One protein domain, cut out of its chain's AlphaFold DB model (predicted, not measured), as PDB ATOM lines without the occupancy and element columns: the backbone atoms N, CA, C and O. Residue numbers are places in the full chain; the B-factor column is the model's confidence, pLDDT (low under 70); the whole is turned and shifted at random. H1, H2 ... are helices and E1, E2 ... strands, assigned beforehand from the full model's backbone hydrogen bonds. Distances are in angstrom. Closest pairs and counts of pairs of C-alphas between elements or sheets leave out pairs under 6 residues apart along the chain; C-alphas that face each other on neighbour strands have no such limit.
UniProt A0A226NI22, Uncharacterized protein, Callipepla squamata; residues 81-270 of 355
ATOM      1  N   ALA A  81     335.903 323.855 380.248       83.31
ATOM      2  CA  ALA A  81     335.710 324.925 381.214       83.31
ATOM      3  C   ALA A  81     336.299 324.569 382.593       83.31
ATOM      4  O   ALA A  81     336.459 323.399 382.954       83.31
ATOM      5  N   LEU A  82     336.642 325.601 383.366       87.81
ATOM      6  CA  LEU A  82     337.071 325.447 384.753       87.81
ATOM      7  C   LEU A  82     335.858 325.312 385.672       87.81
ATOM      8  O   LEU A  82     334.972 326.166 385.646       87.81
ATOM      9  N   ALA A  83     335.882 324.296 386.530       89.81
ATOM     10  CA  ALA A  83     334.888 324.093 387.576       89.81
ATOM     11  C   ALA A  83     335.173 324.955 388.817       89.81
ATOM     12  O   ALA A  83     334.249 325.406 389.496       89.81
ATOM     13  N   GLY A  84     336.446 325.218 389.131       90.50
ATOM     14  CA  GLY A  84     336.782 326.079 390.260       90.50
ATOM     15  C   GLY A  84     338.267 326.200 390.584       90.50
ATOM     16  O   GLY A  84     339.114 325.484 390.054       90.50
ATOM     17  N   LEU A  85     338.549 327.132 391.496       94.19
ATOM     18  CA  LEU A  85     339.832 327.291 392.175       94.19
ATOM     19  C   LEU A  85     339.656 326.937 393.653       94.19
ATOM     20  O   LEU A  85     338.648 327.313 394.259       94.19
ATOM     21  N   VAL A  86     340.626 326.229 394.225       95.31
ATOM     22  CA  VAL A  86     340.599 325.758 395.617       95.31
ATOM     23  C   VAL A  86     341.963 325.900 396.284       95.31
ATOM     24  O   VAL A  86     342.986 325.934 395.605       95.31
ATOM     25  N   PHE A  87     341.982 325.942 397.616       94.81
ATOM     26  CA  PHE A  87     343.215 325.995 398.402       94.81
ATOM     27  C   PHE A  87     343.225 324.892 399.463       94.81
ATOM     28  O   PHE A  87     342.904 325.166 400.623       94.81
ATOM     29  N   PRO A  88     343.537 323.634 399.099       93.81
ATOM     30  CA  PRO A  88     343.762 322.589 400.088       93.81
ATOM     31  C   PRO A  88     344.926 322.957 401.015       93.81
ATOM     32  O   PRO A  88     345.941 323.498 400.572       93.81
ATOM     33  N   GLN A  89     344.770 322.640 402.298       90.69
ATOM     34  CA  GLN A  89     345.723 322.964 403.362       90.69
ATOM     35  C   GLN A  89     346.059 321.715 404.168       90.69
ATOM     36  O   GLN A  89     345.157 320.996 404.587       90.69
ATOM     37  N   SER A  90     347.337 321.453 404.413       85.00
ATOM     38  CA  SER A  90     347.779 320.397 405.315       85.00
ATOM     39  C   SER A  90     347.599 320.819 406.779       85.00
ATOM     40  O   SER A  90     347.556 322.015 407.080       85.00
ATOM     41  N   PRO A  91     347.567 319.857 407.719       77.25
ATOM     42  CA  PRO A  91     347.579 320.163 409.151       77.25
ATOM     43  C   PRO A  91     348.792 320.996 409.597       77.25
ATOM     44  O   PRO A  91     348.701 321.734 410.568       77.25
ATOM     45  N   ALA A  92     349.910 320.914 408.868       80.56
ATOM     46  CA  ALA A  92     351.117 321.698 409.126       80.56
ATOM     47  C   ALA A  92     351.027 323.158 408.624       80.56
ATOM     48  O   ALA A  92     352.010 323.888 408.683       80.56
ATOM     49  N   GLY A  93     349.876 323.586 408.090       79.88
ATOM     50  CA  GLY A  93     349.666 324.939 407.564       79.88
ATOM     51  C   GLY A  93     350.192 325.156 406.141       79.88
ATOM     52  O   GLY A  93     350.032 326.242 405.584       79.88
ATOM     53  N   CYS A  94     350.776 324.131 405.514       85.12
ATOM     54  CA  CYS A  94     351.167 324.194 404.109       85.12
ATOM     55  C   CYS A  94     349.918 324.183 403.231       85.12
ATOM     56  O   CYS A  94     349.000 323.403 403.465       85.12
ATOM     57  N   TRP A  95     349.894 324.973 402.167       92.06
ATOM     58  CA  TRP A  95     348.764 325.011 401.245       92.06
ATOM     59  C   TRP A  95     349.227 324.874 399.794       92.06
ATOM     60  O   TRP A  95     350.405 325.044 399.475       92.06
ATOM     61  N   ALA A  96     348.296 324.513 398.918       94.25
ATOM     62  CA  ALA A  96     348.500 324.483 397.473       94.25
ATOM     63  C   ALA A  96     347.331 325.184 396.773       94.25
ATOM     64  O   ALA A  96     346.235 325.241 397.318       94.25
ATOM     65  N   LEU A  97     347.554 325.716 395.575       95.75
ATOM     66  CA  LEU A  97     346.503 326.174 394.673       95.75
ATOM     67  C   LEU A  97     346.051 324.992 393.813       95.75
ATOM     68  O   LEU A  97     346.841 324.437 393.055       95.75
ATOM     69  N   GLY A  98     344.781 324.619 393.915       95.50
ATOM     70  CA  GLY A  98     344.147 323.659 393.023       95.50
ATOM     71  C   GLY A  98     343.364 324.360 391.922       95.50
ATOM     72  O   GLY A  98     342.503 325.194 392.205       95.50
ATOM     73  N   ILE A  99     343.643 323.993 390.676       94.94
ATOM     74  CA  ILE A  99     342.918 324.436 389.485       94.94
ATOM     75  C   ILE A  99     342.137 323.231 388.975       94.94
ATOM     76  O   ILE A  99     342.749 322.222 388.638       94.94
ATOM     77  N   VAL A 100     340.806 323.310 388.975       94.06
ATOM     78  CA  VAL A 100     339.926 322.166 388.694       94.06
ATOM     79  C   VAL A 100     339.120 322.433 387.433       94.06
ATOM     80  O   VAL A 100     338.427 323.450 387.332       94.06
ATOM     81  N   TRP A 101     339.172 321.502 386.486       91.94
ATOM     82  CA  TRP A 101     338.392 321.538 385.256       91.94
ATOM     83  C   TRP A 101     337.101 320.729 385.375       91.94
ATOM     84  O   TRP A 101     337.009 319.785 386.156       91.94
ATOM     85  N   GLU A 102     336.112 321.064 384.545       91.31
ATOM     86  CA  GLU A 102     334.814 320.379 384.515       91.31
ATOM     87  C   GLU A 102     334.937 318.880 384.221       91.31
ATOM     88  O   GLU A 102     334.180 318.097 384.762       91.31
ATOM     89  N   HIS A 103     335.910 318.435 383.431       90.00
ATOM     90  CA  HIS A 103     336.115 317.003 383.157       90.00
ATOM     91  C   HIS A 103     336.804 316.230 384.295       90.00
ATOM     92  O   HIS A 103     337.020 315.031 384.166       90.00
ATOM     93  N   GLY A 104     337.161 316.887 385.403       92.19
ATOM     94  CA  GLY A 104     337.771 316.237 386.564       92.19
ATOM     95  C   GLY A 104     339.288 316.366 386.655       92.19
ATOM     96  O   GLY A 104     339.818 316.218 387.764       92.19
ATOM     97  N   ARG A 105     339.981 316.733 385.568       93.06
ATOM     98  CA  ARG A 105     341.406 317.068 385.637       93.06
ATOM     99  C   ARG A 105     341.614 318.184 386.641       93.06
ATOM    100  O   ARG A 105     340.831 319.131 386.717       93.06
ATOM    101  N   THR A 106     342.669 318.057 387.427       94.19
ATOM    102  CA  THR A 106     343.040 319.000 388.470       94.19
ATOM    103  C   THR A 106     344.550 319.149 388.505       94.19
ATOM    104  O   THR A 106     345.275 318.159 388.553       94.19
ATOM    105  N   GLU A 107     345.033 320.385 388.518       94.81
ATOM    106  CA  GLU A 107     346.444 320.704 388.722       94.81
ATOM    107  C   GLU A 107     346.626 321.291 390.124       94.81
ATOM    108  O   GLU A 107     345.905 322.211 390.514       94.81
ATOM    109  N   LEU A 108     347.589 320.763 390.879       95.19
ATOM    110  CA  LEU A 108     347.979 321.264 392.195       95.19
ATOM    111  C   LEU A 108     349.310 322.004 392.084       95.19
ATOM    112  O   LEU A 108     350.318 321.424 391.687       95.19
ATOM    113  N   TRP A 109     349.314 323.269 392.478       94.38
ATOM    114  CA  TRP A 109     350.455 324.173 392.413       94.38
ATOM    115  C   TRP A 109     350.875 324.600 393.815       94.38
ATOM    116  O   TRP A 109     350.032 324.906 394.655       94.38
ATOM    117  N   ARG A 110     352.177 324.674 394.073       92.06
ATOM    118  CA  ARG A 110     352.728 325.196 395.327       92.06
ATOM    119  C   ARG A 110     353.623 326.381 395.048       92.06
ATOM    120  O   ARG A 110     354.374 326.379 394.081       92.06
ATOM    121  N   PHE A 111     353.574 327.353 395.943       90.06
ATOM    122  CA  PHE A 111     354.557 328.414 395.981       90.06
ATOM    123  C   PHE A 111     355.764 328.011 396.834       90.06
ATOM    124  O   PHE A 111     355.607 327.615 397.990       90.06
ATOM    125  N   VAL A 112     356.964 328.116 396.267       87.88
ATOM    126  CA  VAL A 112     358.245 327.901 396.949       87.88
ATOM    127  C   VAL A 112     359.010 329.226 396.915       87.88
ATOM    128  O   VAL A 112     359.369 329.654 395.825       87.88
ATOM    129  N   PRO A 113     359.317 329.883 398.050       84.06
ATOM    130  CA  PRO A 113     359.881 331.241 398.051       84.06
ATOM    131  C   PRO A 113     361.138 331.444 397.187       84.06
ATOM    132  O   PRO A 113     361.321 332.499 396.595       84.06
ATOM    133  N   ALA A 114     362.007 330.436 397.081       84.62
ATOM    134  CA  ALA A 114     363.210 330.529 396.251       84.62
ATOM    135  C   ALA A 114     362.943 330.306 394.749       84.62
ATOM    136  O   ALA A 114     363.694 330.800 393.915       84.62
ATOM    137  N   ALA A 115     361.895 329.557 394.396       86.06
ATOM    138  CA  ALA A 115     361.652 329.088 393.027       86.06
ATOM    139  C   ALA A 115     360.370 329.653 392.390       86.06
ATOM    140  O   ALA A 115     360.187 329.559 391.178       86.06
ATOM    141  N   GLY A 116     359.485 330.262 393.177       89.06
ATOM    142  CA  GLY A 116     358.152 330.672 392.757       89.06
ATOM    143  C   GLY A 116     357.140 329.531 392.720       89.06
ATOM    144  O   GLY A 116     357.235 328.547 393.457       89.06
ATOM    145  N   TRP A 117     356.135 329.677 391.860       91.81
ATOM    146  CA  TRP A 117     355.080 328.681 391.688       91.81
ATOM    147  C   TRP A 117     355.536 327.462 390.881       91.81
ATOM    148  O   TRP A 117     355.945 327.572 389.725       91.81
ATOM    149  N   GLN A 118     355.371 326.281 391.467       91.62
ATOM    150  CA  GLN A 118     355.715 324.996 390.871       91.62
ATOM    151  C   GLN A 118     354.494 324.079 390.819       91.62
ATOM    152  O   GLN A 118     353.709 324.008 391.768       91.62
ATOM    153  N   LEU A 119     354.333 323.369 389.702       93.19
ATOM    154  CA  LEU A 119     353.329 322.317 389.581       93.19
ATOM    155  C   LEU A 119     353.787 321.127 390.426       93.19
ATOM    156  O   LEU A 119     354.824 320.537 390.138       93.19
ATOM    157  N   LEU A 120     353.012 320.774 391.447       92.31
ATOM    158  CA  LEU A 120     353.265 319.584 392.255       92.31
ATOM    159  C   LEU A 120     352.792 318.327 391.535       92.31
ATOM    160  O   LEU A 120     353.497 317.325 391.499       92.31
ATOM    161  N   GLN A 121     351.561 318.358 391.018       93.62
ATOM    162  CA  GLN A 121     350.927 317.174 390.451       93.62
ATOM    163  C   GLN A 121     349.717 317.534 389.587       93.62
ATOM    164  O   GLN A 121     349.001 318.494 389.869       93.62
ATOM    165  N   THR A 122     349.461 316.713 388.569       94.06
ATOM    166  CA  THR A 122     348.167 316.648 387.876       94.06
ATOM    167  C   THR A 122     347.441 315.372 388.305       94.06
ATOM    168  O   THR A 122     348.064 314.314 388.392       94.06
ATOM    169  N   LEU A 123     346.145 315.465 388.592       92.75
ATOM    170  CA  LEU A 123     345.309 314.347 389.030       92.75
ATOM    171  C   LEU A 123     343.918 314.407 388.398       92.75
ATOM    172  O   LEU A 123     343.470 315.470 387.979       92.75
ATOM    173  N   GLU A 124     343.220 313.276 388.406       92.69
ATOM    174  CA  GLU A 124     341.819 313.164 387.994       92.69
ATOM    175  C   GLU A 124     340.922 312.967 389.224       92.69
ATOM    176  O   GLU A 124     341.207 312.135 390.099       92.69
ATOM    177  N   LEU A 125     339.849 313.758 389.316       92.56
ATOM    178  CA  LEU A 125     338.818 313.630 390.353       92.56
ATOM    179  C   LEU A 125     337.733 312.630 389.954       92.56
ATOM    180  O   LEU A 125     337.316 311.801 390.765       92.56
ATOM    181  N   CYS A 126     337.299 312.713 388.701       85.62
ATOM    182  CA  CYS A 126     336.244 311.896 388.132       85.62
ATOM    183  C   CYS A 126     336.786 310.518 387.735       85.62
ATOM    184  O   CYS A 126     337.836 310.418 387.108       85.62
ATOM    185  N   GLN A 127     336.049 309.446 388.041       74.81
ATOM    186  CA  GLN A 127     336.390 308.100 387.549       74.81
ATOM    187  C   GLN A 127     335.725 307.763 386.204       74.81
ATOM    188  O   GLN A 127     336.157 306.843 385.515       74.81
ATOM    189  N   GLY A 128     334.667 308.486 385.818       75.75
ATOM    190  CA  GLY A 128     333.940 308.255 384.571       75.75
ATOM    191  C   GLY A 128     334.357 309.222 383.467       75.75
ATOM    192  O   GLY A 128     334.363 310.428 383.684       75.75
ATOM    193  N   ALA A 129     334.588 308.717 382.253       74.75
ATOM    194  CA  ALA A 129     334.963 309.535 381.090       74.75
ATOM    195  C   ALA A 129     333.925 310.611 380.705       74.75
ATOM    196  O   ALA A 129     334.245 311.562 380.002       74.75
ATOM    197  N   ARG A 130     332.671 310.452 381.148       82.56
ATOM    198  CA  ARG A 130     331.580 311.416 380.929       82.56
ATOM    199  C   ARG A 130     331.208 312.209 382.183       82.56
ATOM    200  O   ARG A 130     330.267 312.995 382.137       82.56
ATOM    201  N   ALA A 131     331.868 311.952 383.309       89.75
ATOM    202  CA  ALA A 131     331.543 312.626 384.553       89.75
ATOM    203  C   ALA A 131     332.023 314.079 384.510       89.75
ATOM    204  O   ALA A 131     333.081 314.381 383.955       89.75
ATOM    205  N   ARG A 132     331.228 314.977 385.094       92.19
ATOM    206  CA  ARG A 132     331.477 316.415 385.034       92.19
ATOM    207  C   ARG A 132     331.425 317.049 386.416       92.19
ATOM    208  O   ARG A 132     330.397 317.009 387.078       92.19
ATOM    209  N   VAL A 133     332.515 317.664 386.850       94.56
ATOM    210  CA  VAL A 133     332.571 318.477 388.063       94.56
ATOM    211  C   VAL A 133     331.786 319.765 387.833       94.56
ATOM    212  O   VAL A 133     332.150 320.572 386.982       94.56
ATOM    213  N   VAL A 134     330.732 319.970 388.619       93.00
ATOM    214  CA  VAL A 134     329.866 321.163 388.543       93.00
ATOM    215  C   VAL A 134     330.101 322.132 389.699       93.00
ATOM    216  O   VAL A 134     329.851 323.330 389.588       93.00
ATOM    217  N   SER A 135     330.628 321.641 390.820       95.12
ATOM    218  CA  SER A 135     331.016 322.478 391.951       95.12
ATOM    219  C   SER A 135     332.138 321.817 392.737       95.12
ATOM    220  O   SER A 135     332.140 320.600 392.896       95.12
ATOM    221  N   VAL A 136     333.085 322.602 393.249       97.19
ATOM    222  CA  VAL A 136     334.225 322.092 394.017       97.19
ATOM    223  C   VAL A 136     334.621 323.057 395.127       97.19
ATOM    224  O   VAL A 136     334.559 324.278 394.971       97.19
ATOM    225  N   CYS A 137     335.050 322.499 396.254       96.62
ATOM    226  CA  CYS A 137     335.616 323.224 397.380       96.62
ATOM    227  C   CYS A 137     336.733 322.399 398.036       96.62
ATOM    228  O   CYS A 137     336.858 321.192 397.815       96.62
ATOM    229  N   SER A 138     337.554 323.054 398.852       94.88
ATOM    230  CA  SER A 138     338.562 322.397 399.686       94.88
ATOM    231  C   SER A 138     338.211 322.555 401.159       94.88
ATOM    232  O   SER A 138     338.019 323.676 401.626       94.88
ATOM    233  N   ARG A 139     338.187 321.444 401.898       91.88
ATOM    234  CA  ARG A 139     338.080 321.421 403.360       91.88
ATOM    235  C   ARG A 139     339.386 320.879 403.923       91.88
ATOM    236  O   ARG A 139     339.627 319.676 403.826       91.88
ATOM    237  N   ALA A 140     340.214 321.755 404.490       87.56
ATOM    238  CA  ALA A 140     341.573 321.414 404.915       87.56
ATOM    239  C   ALA A 140     342.305 320.631 403.805       87.56
ATOM    240  O   ALA A 140     342.338 321.075 402.655       87.56
ATOM    241  N   ALA A 141     342.828 319.448 404.116       89.12
ATOM    242  CA  ALA A 141     343.580 318.613 403.190       89.12
ATOM    243  C   ALA A 141     342.660 317.679 402.384       89.12
ATOM    244  O   ALA A 141     342.979 316.525 402.137       89.12
ATOM    245  N   SER A 142     341.445 318.106 402.043       93.00
ATOM    246  CA  SER A 142     340.492 317.296 401.279       93.00
ATOM    247  C   SER A 142     339.799 318.127 400.217       93.00
ATOM    248  O   SER A 142     339.366 319.251 400.473       93.00
ATOM    249  N   LEU A 143     339.651 317.543 399.034       96.19
ATOM    250  CA  LEU A 143     338.792 318.069 397.983       96.19
ATOM    251  C   LEU A 143     337.406 317.467 398.129       96.19
ATOM    252  O   LEU A 143     337.269 316.275 398.402       96.19
ATOM    253  N   VAL A 144     336.388 318.297 397.941       97.06
ATOM    254  CA  VAL A 144     334.985 317.891 397.951       97.06
ATOM    255  C   VAL A 144     334.324 318.508 396.736       97.06
ATOM    256  O   VAL A 144     334.451 319.714 396.515       97.06
ATOM    257  N   TRP A 145     333.637 317.697 395.941       97.50
ATOM    258  CA  TRP A 145     333.027 318.148 394.699       97.50
ATOM    259  C   TRP A 145     331.653 317.533 394.473       97.50
ATOM    260  O   TRP A 145     331.359 316.435 394.943       97.50
ATOM    261  N   CYS A 146     330.814 318.270 393.753       96.06
ATOM    262  CA  CYS A 146     329.603 317.755 393.141       96.06
ATOM    263  C   CYS A 146     329.920 317.382 391.690       96.06
ATOM    264  O   CYS A 146     330.500 318.176 390.943       96.06
ATOM    265  N   GLU A 147     329.569 316.159 391.317       94.44
ATOM    266  CA  GLU A 147     329.848 315.537 390.028       94.44
ATOM    267  C   GLU A 147     328.535 315.118 389.369       94.44
ATOM    268  O   GLU A 147     327.748 314.392 389.971       94.44
ATOM    269  N   GLU A 148     328.307 315.543 388.133       92.06
ATOM    270  CA  GLU A 148     327.264 315.015 387.261       92.06
ATOM    271  C   GLU A 148     327.720 313.685 386.654       92.06
ATOM    272  O   GLU A 148     328.811 313.597 386.086       92.06
ATOM    273  N   ARG A 149     326.867 312.660 386.716       87.69
ATOM    274  CA  ARG A 149     327.067 311.366 386.056       87.69
ATOM    275  C   ARG A 149     325.978 311.153 385.005       87.69
ATOM    276  O   ARG A 149     324.836 310.875 385.369       87.69
ATOM    277  N   PRO A 150     326.287 311.291 383.705       75.88
ATOM    278  CA  PRO A 150     325.302 311.055 382.656       75.88
ATOM    279  C   PRO A 150     324.795 309.605 382.689       75.88
ATOM    280  O   PRO A 150     325.582 308.703 382.988       75.88
ATOM    281  N   PRO A 151     323.511 309.357 382.374       65.38
ATOM    282  CA  PRO A 151     322.993 308.000 382.268       65.38
ATOM    283  C   PRO A 151     323.752 307.210 381.189       65.38
ATOM    284  O   PRO A 151     324.179 307.762 380.172       65.38
ATOM    285  N   LEU A 152     323.928 305.909 381.433       58.81
ATOM    286  CA  LEU A 152     324.565 304.985 380.489       58.81
ATOM    287  C   LEU A 152     323.722 304.800 379.212       58.81
ATOM    288  O   LEU A 152     324.300 304.658 378.136       58.81
ATOM    289  N   ASP A 153     322.392 304.921 379.319       52.69
ATOM    290  CA  ASP A 153     321.432 304.682 378.235       52.69
ATOM    291  C   ASP A 153     320.695 305.958 377.793       52.69
ATOM    292  O   ASP A 153     320.284 306.786 378.609       52.69
ATOM    293  N   THR A 154     320.473 306.087 376.482       53.12
ATOM    294  CA  THR A 154     319.828 307.227 375.798       53.12
ATOM    295  C   THR A 154     318.317 307.343 376.026       53.12
ATOM    296  O   THR A 154     317.713 308.331 375.614       53.12
ATOM    297  N   HIS A 155     317.697 306.380 376.712       49.09
ATOM    298  CA  HIS A 155     316.271 306.379 377.050       49.09
ATOM    299  C   HIS A 155     316.056 306.705 378.533       49.09
ATOM    300  O   HIS A 155     315.613 305.866 379.320       49.09
ATOM    301  N   SER A 156     316.407 307.920 378.955       53.59
ATOM    302  CA  SER A 156     316.167 308.349 380.333       53.59
ATOM    303  C   SER A 156     314.892 309.182 380.450       53.59
ATOM    304  O   SER A 156     314.805 310.281 379.909       53.59
ATOM    305  N   ASP A 157     313.940 308.660 381.217       55.59
ATOM    306  CA  ASP A 157     312.786 309.386 381.741       55.59
ATOM    307  C   ASP A 157     313.227 310.702 382.420       55.59
ATOM    308  O   ASP A 157     314.239 310.735 383.129       55.59
ATOM    309  N   VAL A 158     312.478 311.792 382.224       53.19
ATOM    310  CA  VAL A 158     312.842 313.160 382.660       53.19
ATOM    311  C   VAL A 158     313.067 313.232 384.182       53.19
ATOM    312  O   VAL A 158     313.876 314.016 384.679       53.19
ATOM    313  N   SER A 159     312.428 312.340 384.942       53.28
ATOM    314  CA  SER A 159     312.625 312.178 386.387       53.28
ATOM    315  C   SER A 159     314.030 311.655 386.767       53.28
ATOM    316  O   SER A 159     314.594 312.066 387.787       53.28
ATOM    317  N   LYS A 160     314.653 310.801 385.935       53.66
ATOM    318  CA  LYS A 160     316.023 310.271 386.125       53.66
ATOM    319  C   LYS A 160     317.099 311.309 385.816       53.66
ATOM    320  O   LYS A 160     318.175 311.267 386.405       53.66
ATOM    321  N   CYS A 161     316.786 312.295 384.979       60.62
ATOM    322  CA  CYS A 161     317.655 313.433 384.693       60.62
ATOM    323  C   CYS A 161     317.897 314.345 385.914       60.62
ATOM    324  O   CYS A 161     318.798 315.178 385.871       60.62
ATOM    325  N   THR A 162     317.126 314.207 386.992       71.56
ATOM    326  CA  THR A 162     317.187 315.094 388.167       71.56
ATOM    327  C   THR A 162     318.219 314.661 389.205       71.56
ATOM    328  O   THR A 162     318.896 315.482 389.817       71.56
ATOM    329  N   PHE A 163     318.325 313.349 389.412       85.19
ATOM    330  CA  PHE A 163     319.067 312.720 390.504       85.19
ATOM    331  C   PHE A 163     320.277 311.974 389.962       85.19
ATOM    332  O   PHE A 163     320.454 310.785 390.211       85.19
ATOM    333  N   ARG A 164     321.070 312.673 389.154       88.31
ATOM    334  CA  ARG A 164     322.230 312.112 388.455       88.31
ATOM    335  C   ARG A 164     323.560 312.606 389.015       88.31
ATOM    336  O   ARG A 164     324.602 312.393 388.404       88.31
ATOM    337  N   PHE A 165     323.517 313.319 390.136       92.38
ATOM    338  CA  PHE A 165     324.702 313.891 390.742       92.38
ATOM    339  C   PHE A 165     325.161 313.050 391.926       92.38
ATOM    340  O   PHE A 165     324.370 312.370 392.593       92.38
ATOM    341  N   CYS A 166     326.455 313.139 392.193       94.06
ATOM    342  CA  CYS A 166     327.078 312.643 393.403       94.06
ATOM    343  C   CYS A 166     327.833 313.782 394.087       94.06
ATOM    344  O   CYS A 166     328.381 314.664 393.427       94.06
ATOM    345  N   VAL A 167     327.904 313.738 395.413       95.69
ATOM    346  CA  VAL A 167     328.885 314.498 396.184       95.69
ATOM    347  C   VAL A 167     329.998 313.541 396.571       95.69
ATOM    348  O   VAL A 167     329.762 312.543 397.252       95.69
ATOM    349  N   CYS A 168     331.207 313.850 396.128       95.38
ATOM    350  CA  CYS A 168     332.398 313.041 396.310       95.38
ATOM    351  C   CYS A 168     333.435 313.808 397.131       95.38
ATOM    352  O   CYS A 168     333.451 315.040 397.153       95.38
ATOM    353  N   ALA A 169     334.314 313.076 397.804       95.12
ATOM    354  CA  ALA A 169     335.427 313.641 398.545       95.12
ATOM    355  C   ALA A 169     336.695 312.805 398.370       95.12
ATOM    356  O   ALA A 169     336.636 311.584 398.212       95.12
ATOM    357  N   ARG A 170     337.853 313.463 398.436       94.50
ATOM    358  CA  ARG A 170     339.164 312.817 398.361       94.50
ATOM    359  C   ARG A 170     340.149 313.523 399.278       94.50
ATOM    360  O   ARG A 170     340.321 314.738 399.185       94.50
ATOM    361  N   ALA A 171     340.790 312.755 400.151       93.38
ATOM    362  CA  ALA A 171     341.865 313.258 400.998       93.38
ATOM    363  C   ALA A 171     343.148 313.475 400.181       93.38
ATOM    364  O   ALA A 171     343.437 312.727 399.245       93.38
ATOM    365  N   LEU A 172     343.908 314.495 400.559       92.31
ATOM    366  CA  LEU A 172     345.195 314.879 400.006       92.31
ATOM    367  C   LEU A 172     346.209 314.954 401.149       92.31
ATOM    368  O   LEU A 172     345.992 315.666 402.124       92.31
ATOM    369  N   GLU A 173     347.348 314.296 401.012       91.00
ATOM    370  CA  GLU A 173     348.500 314.509 401.886       91.00
ATOM    371  C   GLU A 173     349.516 315.352 401.118       91.00
ATOM    372  O   GLU A 173     350.221 314.855 400.239       91.00
ATOM    373  N   LEU A 174     349.556 316.653 401.411       87.06
ATOM    374  CA  LEU A 174     350.513 317.573 400.798       87.06
ATOM    375  C   LEU A 174     351.892 317.372 401.449       87.06
ATOM    376  O   LEU A 174     352.138 317.893 402.535       87.06
ATOM    377  N   GLY A 175     352.787 316.640 400.788       81.81
ATOM    378  CA  GLY A 175     354.192 316.487 401.184       81.81
ATOM    379  C   GLY A 175     355.099 317.492 400.474       81.81
ATOM    380  O   GLY A 175     354.655 318.198 399.570       81.81
ATOM    381  N   GLU A 176     356.378 317.575 400.838       76.25
ATOM    382  CA  GLU A 176     357.325 318.541 400.249       76.25
ATOM    383  C   GLU A 176     357.558 318.333 398.744       76.25
ATOM    384  O   GLU A 176     357.602 319.302 397.994       76.25
ATOM    385  N   GLN A 177     357.618 317.077 398.302       76.19
ATOM    386  CA  GLN A 177     357.957 316.705 396.920       76.19
ATOM    387  C   GLN A 177     356.750 316.247 396.084       76.19
ATOM    388  O   GLN A 177     356.904 315.849 394.935       76.19
ATOM    389  N   GLY A 178     355.536 316.260 396.642       82.38
ATOM    390  CA  GLY A 178     354.352 315.780 395.928       82.38
ATOM    391  C   GLY A 178     353.119 315.653 396.811       82.38
ATOM    392  O   GLY A 178     353.111 316.090 397.964       82.38
ATOM    393  N   VAL A 179     352.061 315.056 396.261       89.69
ATOM    394  CA  VAL A 179     350.787 314.865 396.961       89.69
ATOM    395  C   VAL A 179     350.412 313.386 396.960       89.69
ATOM    396  O   VAL A 179     350.323 312.754 395.910       89.69
ATOM    397  N   ARG A 180     350.169 312.805 398.138       91.38
ATOM    398  CA  ARG A 180     349.592 311.453 398.216       91.38
ATOM    399  C   ARG A 180     348.082 311.570 398.241       91.38
ATOM    400  O   ARG A 180     347.517 312.402 398.949       91.38
ATOM    401  N   LEU A 181     347.423 310.758 397.429       92.31
ATOM    402  CA  LEU A 181     345.984 310.833 397.243       92.31
ATOM    403  C   LEU A 181     345.312 309.689 397.991       92.31
ATOM    404  O   LEU A 181     345.615 308.523 397.745       92.31
ATOM    405  N   GLY A 182     344.360 310.027 398.854       92.06
ATOM    406  CA  GLY A 182     343.453 309.045 399.430       92.06
ATOM    407  C   GLY A 182     342.487 308.474 398.382       92.06
ATOM    408  O   GLY A 182     342.410 308.979 397.248       92.06
ATOM    409  N   PRO A 183     341.715 307.439 398.751       91.38
ATOM    410  CA  PRO A 183     340.653 306.925 397.900       91.38
ATOM    411  C   PRO A 183     339.567 307.987 397.686       91.38
ATOM    412  O   PRO A 183     339.316 308.837 398.545       91.38
ATOM    413  N   VAL A 184     338.910 307.922 396.530       91.94
ATOM    414  CA  VAL A 184     337.688 308.693 396.287       91.94
ATOM    415  C   VAL A 184     336.560 308.057 397.091       91.94
ATOM    416  O   VAL A 184     336.321 306.857 396.985       91.94
ATOM    417  N   ARG A 185     335.855 308.866 397.881       91.62
ATOM    418  CA  ARG A 185     334.665 308.464 398.631       91.62
ATOM    419  C   ARG A 185     333.442 309.166 398.061       91.62
ATOM    420  O   ARG A 185     333.414 310.394 398.004       91.62
ATOM    421  N   ILE A 186     332.407 308.402 397.734       92.62
ATOM    422  CA  ILE A 186     331.082 308.946 397.431       92.62
ATOM    423  C   ILE A 186     330.371 309.207 398.763       92.62
ATOM    424  O   ILE A 186     330.096 308.291 399.536       92.62
ATOM    425  N   VAL A 187     330.132 310.481 399.070       93.94
ATOM    426  CA  VAL A 187     329.465 310.929 400.302       93.94
ATOM    427  C   VAL A 187     327.953 310.811 400.160       93.94
ATOM    428  O   VAL A 187     327.281 310.376 401.092       93.94
ATOM    429  N   LEU A 188     327.429 311.193 398.998       94.25
ATOM    430  CA  LEU A 188     326.007 311.180 398.685       94.25
ATOM    431  C   LEU A 188     325.835 310.870 397.199       94.25
ATOM    432  O   LEU A 188     326.467 311.525 396.375       94.25
ATOM    433  N   HIS A 189     324.986 309.908 396.856       92.19
ATOM    434  CA  HIS A 189     324.683 309.559 395.469       92.19
ATOM    435  C   HIS A 189     323.212 309.805 395.129       92.19
ATOM    436  O   HIS A 189     322.370 309.975 396.021       92.19
ATOM    437  N   ASN A 190     322.907 309.807 393.828       90.00
ATOM    438  CA  ASN A 190     321.572 310.065 393.280       90.00
ATOM    439  C   ASN A 190     320.962 311.372 393.806       90.00
ATOM    440  O   ASN A 190     319.778 311.439 394.139       90.00
ATOM    441  N   CYS A 191     321.786 312.406 393.945       91.12
ATOM    442  CA  CYS A 191     321.386 313.683 394.509       91.12
ATOM    443  C   CYS A 191     321.112 314.714 393.398       91.12
ATOM    444  O   CYS A 191     321.475 314.475 392.240       91.12
ATOM    445  N   PRO A 192     320.426 315.830 393.703       91.81
ATOM    446  CA  PRO A 192     320.348 316.959 392.784       91.81
ATOM    447  C   PRO A 192     321.705 317.665 392.689       91.81
ATOM    448  O   PRO A 192     322.639 317.372 393.440       91.81
ATOM    449  N   GLU A 193     321.794 318.627 391.779       92.25
ATOM    450  CA  GLU A 193     322.958 319.497 391.674       92.25
ATOM    451  C   GLU A 193     323.118 320.357 392.937       92.25
ATOM    452  O   GLU A 193     322.191 321.061 393.357       92.25
ATOM    453  N   TYR A 194     324.318 320.324 393.517       94.31
ATOM    454  CA  TYR A 194     324.681 321.126 394.677       94.31
ATOM    455  C   TYR A 194     325.888 322.010 394.383       94.31
ATOM    456  O   TYR A 194     326.918 321.555 393.887       94.31
ATOM    457  N   ARG A 195     325.802 323.264 394.826       94.75
ATOM    458  CA  ARG A 195     326.977 324.080 395.107       94.75
ATOM    459  C   ARG A 195     327.578 323.619 396.432       94.75
ATOM    460  O   ARG A 195     326.896 323.632 397.457       94.75
ATOM    461  N   VAL A 196     328.851 323.234 396.413       97.00
ATOM    462  CA  VAL A 196     329.578 322.798 397.612       97.00
ATOM    463  C   VAL A 196     330.425 323.938 398.169       97.00
ATOM    464  O   VAL A 196     331.160 324.604 397.441       97.00
ATOM    465  N   LEU A 197     330.298 324.186 399.470       95.94
ATOM    466  CA  LEU A 197     330.969 325.278 400.169       95.94
ATOM    467  C   LEU A 197     331.571 324.746 401.466       95.94
ATOM    468  O   LEU A 197     330.857 324.191 402.295       95.94
ATOM    469  N   ALA A 198     332.876 324.916 401.653       95.06
ATOM    470  CA  ALA A 198     333.573 324.399 402.824       95.06
ATOM    471  C   ALA A 198     333.859 325.501 403.850       95.06
ATOM    472  O   ALA A 198     334.422 326.546 403.526       95.06
ATOM    473  N   SER A 199     333.513 325.212 405.099       92.75
ATOM    474  CA  SER A 199     334.126 325.798 406.292       92.75
ATOM    475  C   SER A 199     335.237 324.868 406.798       92.75
ATOM    476  O   SER A 199     335.355 323.745 406.299       92.75
ATOM    477  N   PRO A 200     336.035 325.263 407.808       87.56
ATOM    478  CA  PRO A 200     337.031 324.364 408.392       87.56
ATOM    479  C   PRO A 200     336.443 323.024 408.875       87.56
ATOM    480  O   PRO A 200     337.062 321.977 408.696       87.56
ATOM    481  N   GLN A 201     335.221 323.038 409.422       88.56
ATOM    482  CA  GLN A 201     334.616 321.874 410.086       88.56
ATOM    483  C   GLN A 201     333.512 321.188 409.264       88.56
ATOM    484  O   GLN A 201     333.242 319.996 409.439       88.56
ATOM    485  N   HIS A 202     332.859 321.915 408.357       93.69
ATOM    486  CA  HIS A 202     331.640 321.461 407.682       93.69
ATOM    487  C   HIS A 202     331.647 321.789 406.194       93.69
ATOM    488  O   HIS A 202     332.226 322.791 405.774       93.69
ATOM    489  N   VAL A 203     330.942 320.981 405.405       96.75
ATOM    490  CA  VAL A 203     330.643 321.290 404.003       96.75
ATOM    491  C   VAL A 203     329.148 321.518 403.850       96.75
ATOM    492  O   VAL A 203     328.349 320.639 404.158       96.75
ATOM    493  N   PHE A 204     328.773 322.686 403.353       97.31
ATOM    494  CA  PHE A 204     327.403 323.023 403.003       97.31
ATOM    495  C   PHE A 204     327.135 322.612 401.556       97.31
ATOM    496  O   PHE A 204     327.913 322.942 400.657       97.31
ATOM    497  N   LEU A 205     326.036 321.896 401.336       96.56
ATOM    498  CA  LEU A 205     325.535 321.507 400.023       96.56
ATOM    499  C   LEU A 205     324.281 322.340 399.750       96.56
ATOM    500  O   LEU A 205     323.191 322.029 400.235       96.56
ATOM    501  N   VAL A 206     324.457 323.432 399.010       94.81
ATOM    502  CA  VAL A 206     323.388 324.384 398.684       94.81
ATOM    503  C   VAL A 206     322.804 324.013 397.321       94.81
ATOM    504  O   VAL A 206     323.574 323.934 396.362       94.81
ATOM    505  N   PRO A 207     321.491 323.745 397.196       92.00
ATOM    506  CA  PRO A 207     320.895 323.383 395.911       92.00
ATOM    507  C   PRO A 207     321.187 324.431 394.832       92.00
ATOM    508  O   PRO A 207     321.096 325.633 395.090       92.00
ATOM    509  N   ALA A 208     321.534 323.993 393.621       83.75
ATOM    510  CA  ALA A 208     321.772 324.912 392.511       83.75
ATOM    511  C   ALA A 208     320.477 325.614 392.048       83.75
ATOM    512  O   ALA A 208     319.358 325.111 392.225       83.75
ATOM    513  N   SER A 209     320.632 326.794 391.438       66.12
ATOM    514  CA  SER A 209     319.538 327.557 390.831       66.12
ATOM    515  C   SER A 209     318.946 326.756 389.667       66.12
ATOM    516  O   SER A 209     319.610 326.564 388.656       66.12
ATOM    517  N   GLY A 210     317.717 326.256 389.823       60.94
ATOM    518  CA  GLY A 210     317.094 325.306 388.885       60.94
ATOM    519  C   GLY A 210     316.817 323.923 389.486       60.94
ATOM    520  O   GLY A 210     316.232 323.075 388.819       60.94
ATOM    521  N   SER A 211     317.194 323.688 390.749       60.72
ATOM    522  CA  SER A 211     316.778 322.488 391.481       60.72
ATOM    523  C   SER A 211     315.248 322.417 391.647       60.72
ATOM    524  O   SER A 211     314.551 323.432 391.697       60.72
ATOM    525  N   PHE A 212     314.711 321.198 391.713       61.91
ATOM    526  CA  PHE A 212     313.269 320.936 391.696       61.91
ATOM    527  C   PHE A 212     312.558 321.464 392.948       61.91
ATOM    528  O   PHE A 212     313.165 321.654 394.003       61.91
ATOM    529  N   ALA A 213     311.236 321.647 392.854       62.62
ATOM    530  CA  ALA A 213     310.406 322.242 393.907       62.62
ATOM    531  C   ALA A 213     310.532 321.562 395.288       62.62
ATOM    532  O   ALA A 213     310.342 322.216 396.307       62.62
ATOM    533  N   THR A 214     310.856 320.267 395.349       64.38
ATOM    534  CA  THR A 214     311.022 319.537 396.619       64.38
ATOM    535  C   THR A 214     312.429 319.638 397.205       64.38
ATOM    536  O   THR A 214     312.569 319.693 398.422       64.38
ATOM    537  N   THR A 215     313.471 319.688 396.374       73.31
ATOM    538  CA  THR A 215     314.873 319.773 396.825       73.31
ATOM    539  C   THR A 215     315.352 321.204 397.018       73.31
ATOM    540  O   THR A 215     316.392 321.431 397.618       73.31
ATOM    541  N   SER A 216     314.587 322.171 396.526       81.62
ATOM    542  CA  SER A 216     314.829 323.598 396.714       81.62
ATOM    543  C   SER A 216     314.285 324.122 398.043       81.62
ATOM    544  O   SER A 216     314.186 325.327 398.185       81.62
ATOM    545  N   ARG A 217     313.907 323.272 399.012       88.38
ATOM    546  CA  ARG A 217     313.313 323.680 400.312       88.38
ATOM    547  C   ARG A 217     314.246 323.545 401.513       88.38
ATOM    548  O   ARG A 217     313.954 324.045 402.593       88.38
ATOM    549  N   PHE A 218     315.361 322.855 401.336       92.38
ATOM    550  CA  PHE A 218     316.328 322.575 402.384       92.38
ATOM    551  C   PHE A 218     317.721 322.495 401.770       92.38
ATOM    552  O   PHE A 218     317.879 322.352 400.559       92.38
ATOM    553  N   LEU A 219     318.734 322.560 402.617       94.56
ATOM    554  CA  LEU A 219     320.111 322.286 402.244       94.56
ATOM    555  C   LEU A 219     320.678 321.184 403.128       94.56
ATOM    556  O   LEU A 219     320.084 320.810 404.144       94.56
ATOM    557  N   LEU A 220     321.827 320.646 402.730       95.81
ATOM    558  CA  LEU A 220     322.514 319.628 403.514       95.81
ATOM    559  C   LEU A 220     323.799 320.188 404.114       95.81
ATOM    560  O   LEU A 220     324.494 320.992 403.496       95.81
ATOM    561  N   ILE A 221     324.135 319.716 405.309       96.62
ATOM    562  CA  ILE A 221     325.374 320.048 406.008       96.62
ATOM    563  C   ILE A 221     326.104 318.741 406.291       96.62
ATOM    564  O   ILE A 221     325.613 317.877 407.020       96.62
ATOM    565  N   TRP A 222     327.275 318.574 405.688       96.00
ATOM    566  CA  TRP A 222     328.134 317.424 405.916       96.00
ATOM    567  C   TRP A 222     329.152 317.719 407.018       96.00
ATOM    568  O   TRP A 222     330.054 318.544 406.866       96.00
ATOM    569  N   HIS A 223     329.022 316.985 408.120       93.81
ATOM    570  CA  HIS A 223     329.962 316.952 409.231       93.81
ATOM    571  C   HIS A 223     330.920 315.778 409.007       93.81
ATOM    572  O   HIS A 223     330.648 314.648 409.417       93.81
ATOM    573  N   ALA A 224     332.021 316.033 408.301       89.19
ATOM    574  CA  ALA A 224     332.926 314.982 407.843       89.19
ATOM    575  C   ALA A 224     333.539 314.160 408.989       89.19
ATOM    576  O   ALA A 224     333.580 312.936 408.893       89.19
ATOM    577  N   GLU A 225     333.950 314.813 410.079       88.38
ATOM    578  CA  GLU A 225     334.560 314.167 411.255       88.38
ATOM    579  C   GLU A 225     333.579 313.274 412.017       88.38
ATOM    580  O   GLU A 225     333.948 312.221 412.519       88.38
ATOM    581  N   GLN A 226     332.303 313.661 412.039       90.44
ATOM    582  CA  GLN A 226     331.227 312.881 412.657       90.44
ATOM    583  C   GLN A 226     330.623 311.862 411.686       90.44
ATOM    584  O   GLN A 226     329.649 311.196 412.028       90.44
ATOM    585  N   ALA A 227     331.137 311.811 410.450       89.69
ATOM    586  CA  ALA A 227     330.544 311.098 409.332       89.69
ATOM    587  C   ALA A 227     329.019 311.298 409.283       89.69
ATOM    588  O   ALA A 227     328.285 310.328 409.230       89.69
ATOM    589  N   LYS A 228     328.519 312.537 409.346       93.12
ATOM    590  CA  LYS A 228     327.077 312.819 409.493       93.12
ATOM    591  C   LYS A 228     326.588 313.807 408.441       93.12
ATOM    592  O   LYS A 228     327.261 314.801 408.180       93.12
ATOM    593  N   LEU A 229     325.412 313.559 407.867       94.50
ATOM    594  CA  LEU A 229     324.671 314.528 407.055       94.50
ATOM    595  C   LEU A 229     323.489 315.068 407.852       94.50
ATOM    596  O   LEU A 229     322.694 314.294 408.377       94.50
ATOM    597  N   THR A 230     323.357 316.385 407.895       94.88
ATOM    598  CA  THR A 230     322.226 317.092 408.498       94.88
ATOM    599  C   THR A 230     321.386 317.728 407.397       94.88
ATOM    600  O   THR A 230     321.931 318.341 406.483       94.88
ATOM    601  N   ILE A 231     320.067 317.583 407.487       94.44
ATOM    602  CA  ILE A 231     319.077 318.283 406.673       94.44
ATOM    603  C   ILE A 231     318.664 319.534 407.449       94.44
ATOM    604  O   ILE A 231     318.125 319.428 408.553       94.44
ATOM    605  N   ALA A 232     318.924 320.705 406.872       93.69
ATOM    606  CA  ALA A 232     318.557 321.991 407.448       93.69
ATOM    607  C   ALA A 232     317.603 322.728 406.509       93.69
ATOM    608  O   ALA A 232     317.880 322.884 405.319       93.69
ATOM    609  N   ALA A 233     316.490 323.202 407.055       90.44
ATOM    610  CA  ALA A 233     315.551 324.065 406.363       90.44
ATOM    611  C   ALA A 233     315.658 325.461 406.991       90.44
ATOM    612  O   ALA A 233     315.151 325.649 408.084       90.44
ATOM    613  N   PRO A 234     316.297 326.445 406.341       84.44
ATOM    614  CA  PRO A 234     316.354 327.850 406.759       84.44
ATOM    615  C   PRO A 234     315.096 328.384 407.479       84.44
ATOM    616  O   PRO A 234     315.177 328.915 408.583       84.44
ATOM    617  N   SER A 235     313.904 328.137 406.929       81.31
ATOM    618  CA  SER A 235     312.625 328.578 407.507       81.31
ATOM    619  C   SER A 235     312.171 327.842 408.778       81.31
ATOM    620  O   SER A 235     311.273 328.329 409.458       81.31
ATOM    621  N   ALA A 236     312.752 326.683 409.098       84.50
ATOM    622  CA  ALA A 236     312.327 325.804 410.194       84.50
ATOM    623  C   ALA A 236     313.477 325.292 411.086       84.50
ATOM    624  O   ALA A 236     313.236 324.636 412.095       84.50
ATOM    625  N   GLY A 237     314.726 325.590 410.740       87.19
ATOM    626  CA  GLY A 237     315.918 325.134 411.435       87.19
ATOM    627  C   GLY A 237     316.350 323.702 411.087       87.19
ATOM    628  O   GLY A 237     316.362 323.273 409.927       87.19
ATOM    629  N   PHE A 238     316.753 322.959 412.118       89.81
ATOM    630  CA  PHE A 238     317.106 321.542 412.030       89.81
ATOM    631  C   PHE A 238     315.892 320.686 411.648       89.81
ATOM    632  O   PHE A 238     314.824 320.821 412.239       89.81
ATOM    633  N   VAL A 239     316.076 319.749 410.714       90.06
ATOM    634  CA  VAL A 239     315.020 318.806 410.310       90.06
ATOM    635  C   VAL A 239     315.358 317.386 410.750       90.06
ATOM    636  O   VAL A 239     314.588 316.737 411.452       90.06
ATOM    637  N   HIS A 240     316.505 316.878 410.306       90.62
ATOM    638  CA  HIS A 240     316.918 315.497 410.537       90.62
ATOM    639  C   HIS A 240     318.428 315.356 410.336       90.62
ATOM    640  O   HIS A 240     319.037 316.135 409.605       90.62
ATOM    641  N   SER A 241     319.044 314.329 410.922       91.62
ATOM    642  CA  SER A 241     320.429 313.971 410.622       91.62
ATOM    643  C   SER A 241     320.617 312.469 410.505       91.62
ATOM    644  O   SER A 241     320.034 311.711 411.276       91.62
ATOM    645  N   LYS A 242     321.506 312.061 409.604       90.75
ATOM    646  CA  LYS A 242     321.867 310.671 409.348       90.75
ATOM    647  C   LYS A 242     323.373 310.478 409.482       90.75
ATOM    648  O   LYS A 242     324.154 311.190 408.849       90.75
ATOM    649  N   VAL A 243     323.775 309.484 410.268       90.81
ATOM    650  CA  VAL A 243     325.164 309.012 410.313       90.81
ATOM    651  C   VAL A 243     325.444 308.174 409.061       90.81
ATOM    652  O   VAL A 243     324.641 307.342 408.644       90.81
ATOM    653  N   LEU A 244     326.578 308.438 408.430       86.75
ATOM    654  CA  LEU A 244     327.090 307.782 407.239       86.75
ATOM    655  C   LEU A 244     327.997 306.639 407.685       86.75
ATOM    656  O   LEU A 244     329.074 306.866 408.239       86.75
ATOM    657  N   HIS A 245     327.594 305.406 407.407       76.19
ATOM    658  CA  HIS A 245     328.440 304.247 407.663       76.19
ATOM    659  C   HIS A 245     329.523 304.139 406.585       76.19
ATOM    660  O   HIS A 245     329.249 304.318 405.400       76.19
ATOM    661  N   SER A 246     330.760 303.847 406.988       63.84
ATOM    662  CA  SER A 246     331.923 303.757 406.091       63.84
ATOM    663  C   SER A 246     331.790 302.678 405.011       63.84
ATOM    664  O   SER A 246     332.423 302.799 403.966       63.84
ATOM    665  N   SER A 247     330.961 301.658 405.242       60.50
ATOM    666  CA  SER A 247     330.738 300.522 404.343       60.50
ATOM    667  C   SER A 247     329.597 300.708 403.341       60.50
ATOM    668  O   SER A 247     329.411 299.849 402.482       60.50
ATOM    669  N   SER A 248     328.814 301.790 403.433       65.31
ATOM    670  CA  SER A 248     327.650 301.991 402.563       65.31
ATOM    671  C   SER A 248     327.592 303.409 402.018       65.31
ATOM    672  O   SER A 248     327.629 304.388 402.767       65.31
ATOM    673  N   GLU A 249     327.468 303.517 400.700       72.88
ATOM    674  CA  GLU A 249     327.171 304.787 400.051       72.88
ATOM    675  C   GLU A 249     325.804 305.298 400.526       72.88
ATOM    676  O   GLU A 249     324.853 304.532 400.722       72.88
ATOM    677  N   SER A 250     325.700 306.607 400.754       85.25
ATOM    678  CA  SER A 250     324.433 307.204 401.172       85.25
ATOM    679  C   SER A 250     323.617 307.638 399.964       85.25
ATOM    680  O   SER A 250     324.023 308.525 399.220       85.25
ATOM    681  N   ASP A 251     322.446 307.028 399.801       90.19
ATOM    682  CA  ASP A 251     321.475 307.404 398.772       90.19
ATOM    683  C   ASP A 251     320.647 308.610 399.230       90.19
ATOM    684  O   ASP A 251     320.106 308.619 400.343       90.19
ATOM    685  N   PHE A 252     320.511 309.610 398.360       91.06
ATOM    686  CA  PHE A 252     319.726 310.809 398.643       91.06
ATOM    687  C   PHE A 252     318.241 310.515 398.883       91.06
ATOM    688  O   PHE A 252     317.651 311.072 399.806       91.06
ATOM    689  N   ARG A 253     317.619 309.611 398.121       88.25
ATOM    690  CA  ARG A 253     316.196 309.282 398.312       88.25
ATOM    691  C   ARG A 253     315.984 308.586 399.651       88.25
ATOM    692  O   ARG A 253     315.053 308.931 400.376       88.25
ATOM    693  N   LYS A 254     316.888 307.675 400.032       88.25
ATOM    694  CA  LYS A 254     316.875 307.046 401.365       88.25
ATOM    695  C   LYS A 254     317.092 308.059 402.490       88.25
ATOM    696  O   LYS A 254     316.533 307.877 403.564       88.25
ATOM    697  N   LEU A 255     317.904 309.097 402.269       89.69
ATOM    698  CA  LEU A 255     318.104 310.178 403.240       89.69
ATOM    699  C   LEU A 255     316.804 310.962 403.491       89.69
ATOM    700  O   LEU A 255     316.543 311.335 404.628       89.69
ATOM    701  N   LEU A 256     315.986 311.182 402.457       89.12
ATOM    702  CA  LEU A 256     314.749 311.964 402.577       89.12
ATOM    703  C   LEU A 256     313.527 311.167 403.039       89.12
ATOM    704  O   LEU A 256     312.545 311.779 403.460       89.12
ATOM    705  N   LEU A 257     313.552 309.834 402.950       86.88
ATOM    706  CA  LEU A 257     312.368 308.989 403.140       86.88
ATOM    707  C   LEU A 257     311.637 309.262 404.468       86.88
ATOM    708  O   LEU A 257     310.414 309.337 404.484       86.88
ATOM    709  N   GLY A 258     312.382 309.481 405.556       82.50
ATOM    710  CA  GLY A 258     311.824 309.758 406.887       82.50
ATOM    711  C   GLY A 258     311.362 311.202 407.123       82.50
ATOM    712  O   GLY A 258     310.796 311.489 408.172       82.50
ATOM    713  N   SER A 259     311.601 312.121 406.186       86.88
ATOM    714  CA  SER A 259     311.313 313.555 406.364       86.88
ATOM    715  C   SER A 259     310.525 314.168 405.207       86.88
ATOM    716  O   SER A 259     310.213 315.353 405.249       86.88
ATOM    717  N   VAL A 260     310.167 313.390 404.181       85.44
ATOM    718  CA  VAL A 260     309.532 313.895 402.953       85.44
ATOM    719  C   VAL A 260     308.234 314.670 403.209       85.44
ATOM    720  O   VAL A 260     308.034 315.722 402.605       85.44
ATOM    721  N   GLY A 261     307.386 314.196 404.129       85.00
ATOM    722  CA  GLY A 261     306.123 314.857 404.476       85.00
ATOM    723  C   GLY A 261     306.309 316.161 405.257       85.00
ATOM    724  O   GLY A 261     305.514 317.079 405.116       85.00
ATOM    725  N   LEU A 262     307.382 316.273 406.041       85.94
ATOM    726  CA  LEU A 262     307.731 317.516 406.732       85.94
ATOM    727  C   LEU A 262     308.332 318.527 405.745       85.94
ATOM    728  O   LEU A 262     307.927 319.684 405.695       85.94
ATOM    729  N   LEU A 263     309.255 318.064 404.898       86.38
ATOM    730  CA  LEU A 263     309.917 318.884 403.885       86.38
ATOM    731  C   LEU A 263     308.944 319.435 402.838       86.38
ATOM    732  O   LEU A 263     309.221 320.473 402.242       86.38
ATOM    733  N   SER A 264     307.819 318.762 402.583       84.69
ATOM    734  CA  SER A 264     306.812 319.253 401.641       84.69
ATOM    735  C   SER A 264     306.047 320.477 402.148       84.69
ATOM    736  O   SER A 264     305.583 321.257 401.318       84.69
ATOM    737  N   ALA A 265     305.966 320.670 403.467       86.62
ATOM    738  CA  ALA A 265     305.286 321.802 404.094       86.62
ATOM    739  C   ALA A 265     306.127 323.090 404.107       86.62
ATOM    740  O   ALA A 265     305.591 324.176 404.323       86.62
ATOM    741  N   PHE A 266     307.441 322.995 403.879       87.75
ATOM    742  CA  PHE A 266     308.322 324.157 403.938       87.75
ATOM    743  C   PHE A 266     308.257 325.021 402.680       87.75
ATOM    744  O   PHE A 266     308.145 324.539 401.547       87.75
ATOM    745  N   ALA A 267     308.392 326.331 402.890       86.00
ATOM    746  CA  ALA A 267     308.599 327.273 401.805       86.00
ATOM    747  C   ALA A 267     309.910 326.952 401.056       86.00
ATOM    748  O   ALA A 267     310.883 326.517 401.682       86.00
ATOM    749  N   PRO A 268     309.965 327.172 399.730       87.31
ATOM    750  CA  PRO A 268     311.215 327.120 398.985       87.31
ATOM    751  C   PRO A 268     312.279 328.045 399.583       87.31
ATOM    752  O   PRO A 268     311.981 329.113 400.113       87.31
ATOM    753  N   LEU A 269     313.533 327.628 399.451       88.56
ATOM    754  CA  LEU A 269     314.713 328.398 399.791       88.56
ATOM    755  C   LEU A 269     314.744 329.682 398.970       88.56
ATOM    756  O   LEU A 269     314.887 329.658 397.746       88.56
ATOM    757  N   ASP A 270     314.689 330.806 399.667       88.38
ATOM    758  CA  ASP A 270     314.954 332.111 399.084       88.38
ATOM    759  C   ASP A 270     316.450 332.425 399.217       88.38
ATOM    760  O   ASP A 270     316.882 333.076 400.167       88.38
TER     761      ASP A 270
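This is residues 81 to 270 of the 355 residues of an uncharacterized protein of Callipepla squamata (UniProt A0A226NI22). Three strongly twisted sheets make a stack in which E5 E6 E7 E8 stands between E1 E2 E3 E4 and E9 E10 E11 E12 E13, only partly face to face with each; the first and third sheets reach toward opposite ends of the longest axis. The small helices H1 and H2 sit at the third sheet's end, and residues 153 to 159, in the link from E6 to E7, stick out. The 190 printed residues, mostly strand by class, hold thirteen named strands and then two named helices; each sheet is antiparallel, its strands side by side in chain order. The whole is compact, with a radius of gyration of the C-alphas of 17.5 A, and only just elongated, spanning 59 by 39 by 34 A.

E1, residues 82 to 86, E2, 97 to 101, E3, 105 to 112, and E4, 116 to 124, form a meander, each strand the antiparallel neighbour of the one before. N 99 of E2 and O 107 of E3 are 2.9 A apart, within hydrogen-bond range. A second meander holds E5, residues 132 to 139, E6, 142 to 148, E7, 165 to 174, and E8, 179 to 191. E5 bends by 60 degrees at residue 135. In the hairpin of E6 and E7, N 145 and O 168 are 2.9 A apart. These two sheets are face to face, their best planes 15 degrees apart; the closest C-alphas of E1 and E5, Val 86 and Ser 138, are 5.7 A apart. The third meander is E9, residues 194 to 198, E10, 203 to 207, E11, 219 to 223, E12, 228 to 233, and E13, 237 to 243. N 221 of E11 and O 230 of E12 are 2.9 A apart. This sheet and the second are face to face, with planes 17 degrees apart; the closest C-alphas of E5 and E9, Ser 135 and Arg 195, are 5.4 A apart. H1, residues 252 to 256, stands at the second sheet's level and only grazes the third. Its closest C-alpha to E8 is Phe 252, 5.3 A from that of Cys 191. H2, residues 260 to 263, only grazes the third sheet; H1 and H2 meet only through their link. In H1 the O i to N i+4 pair is within hydrogen-bond range; H2 is too short for one.

E1 begins at C-alpha 82 (337.071, 325.447, 384.753). E4 is 24.4 A long, E7 27.9 A and E8 29.5 A. E8 ends at C-alpha 191 (321.386, 313.683, 394.509), and H2 ends at C-alpha 263 (309.917, 318.884, 403.885).

The C-alphas farthest apart, Ala 114 and Gly 261, are 59.8 A apart. The printed part has no cut; the long links are E6 to E7 and E10 to E11. The pLDDT is under 70 at residues 151 to 161, 209 to 214 and 246 to 248.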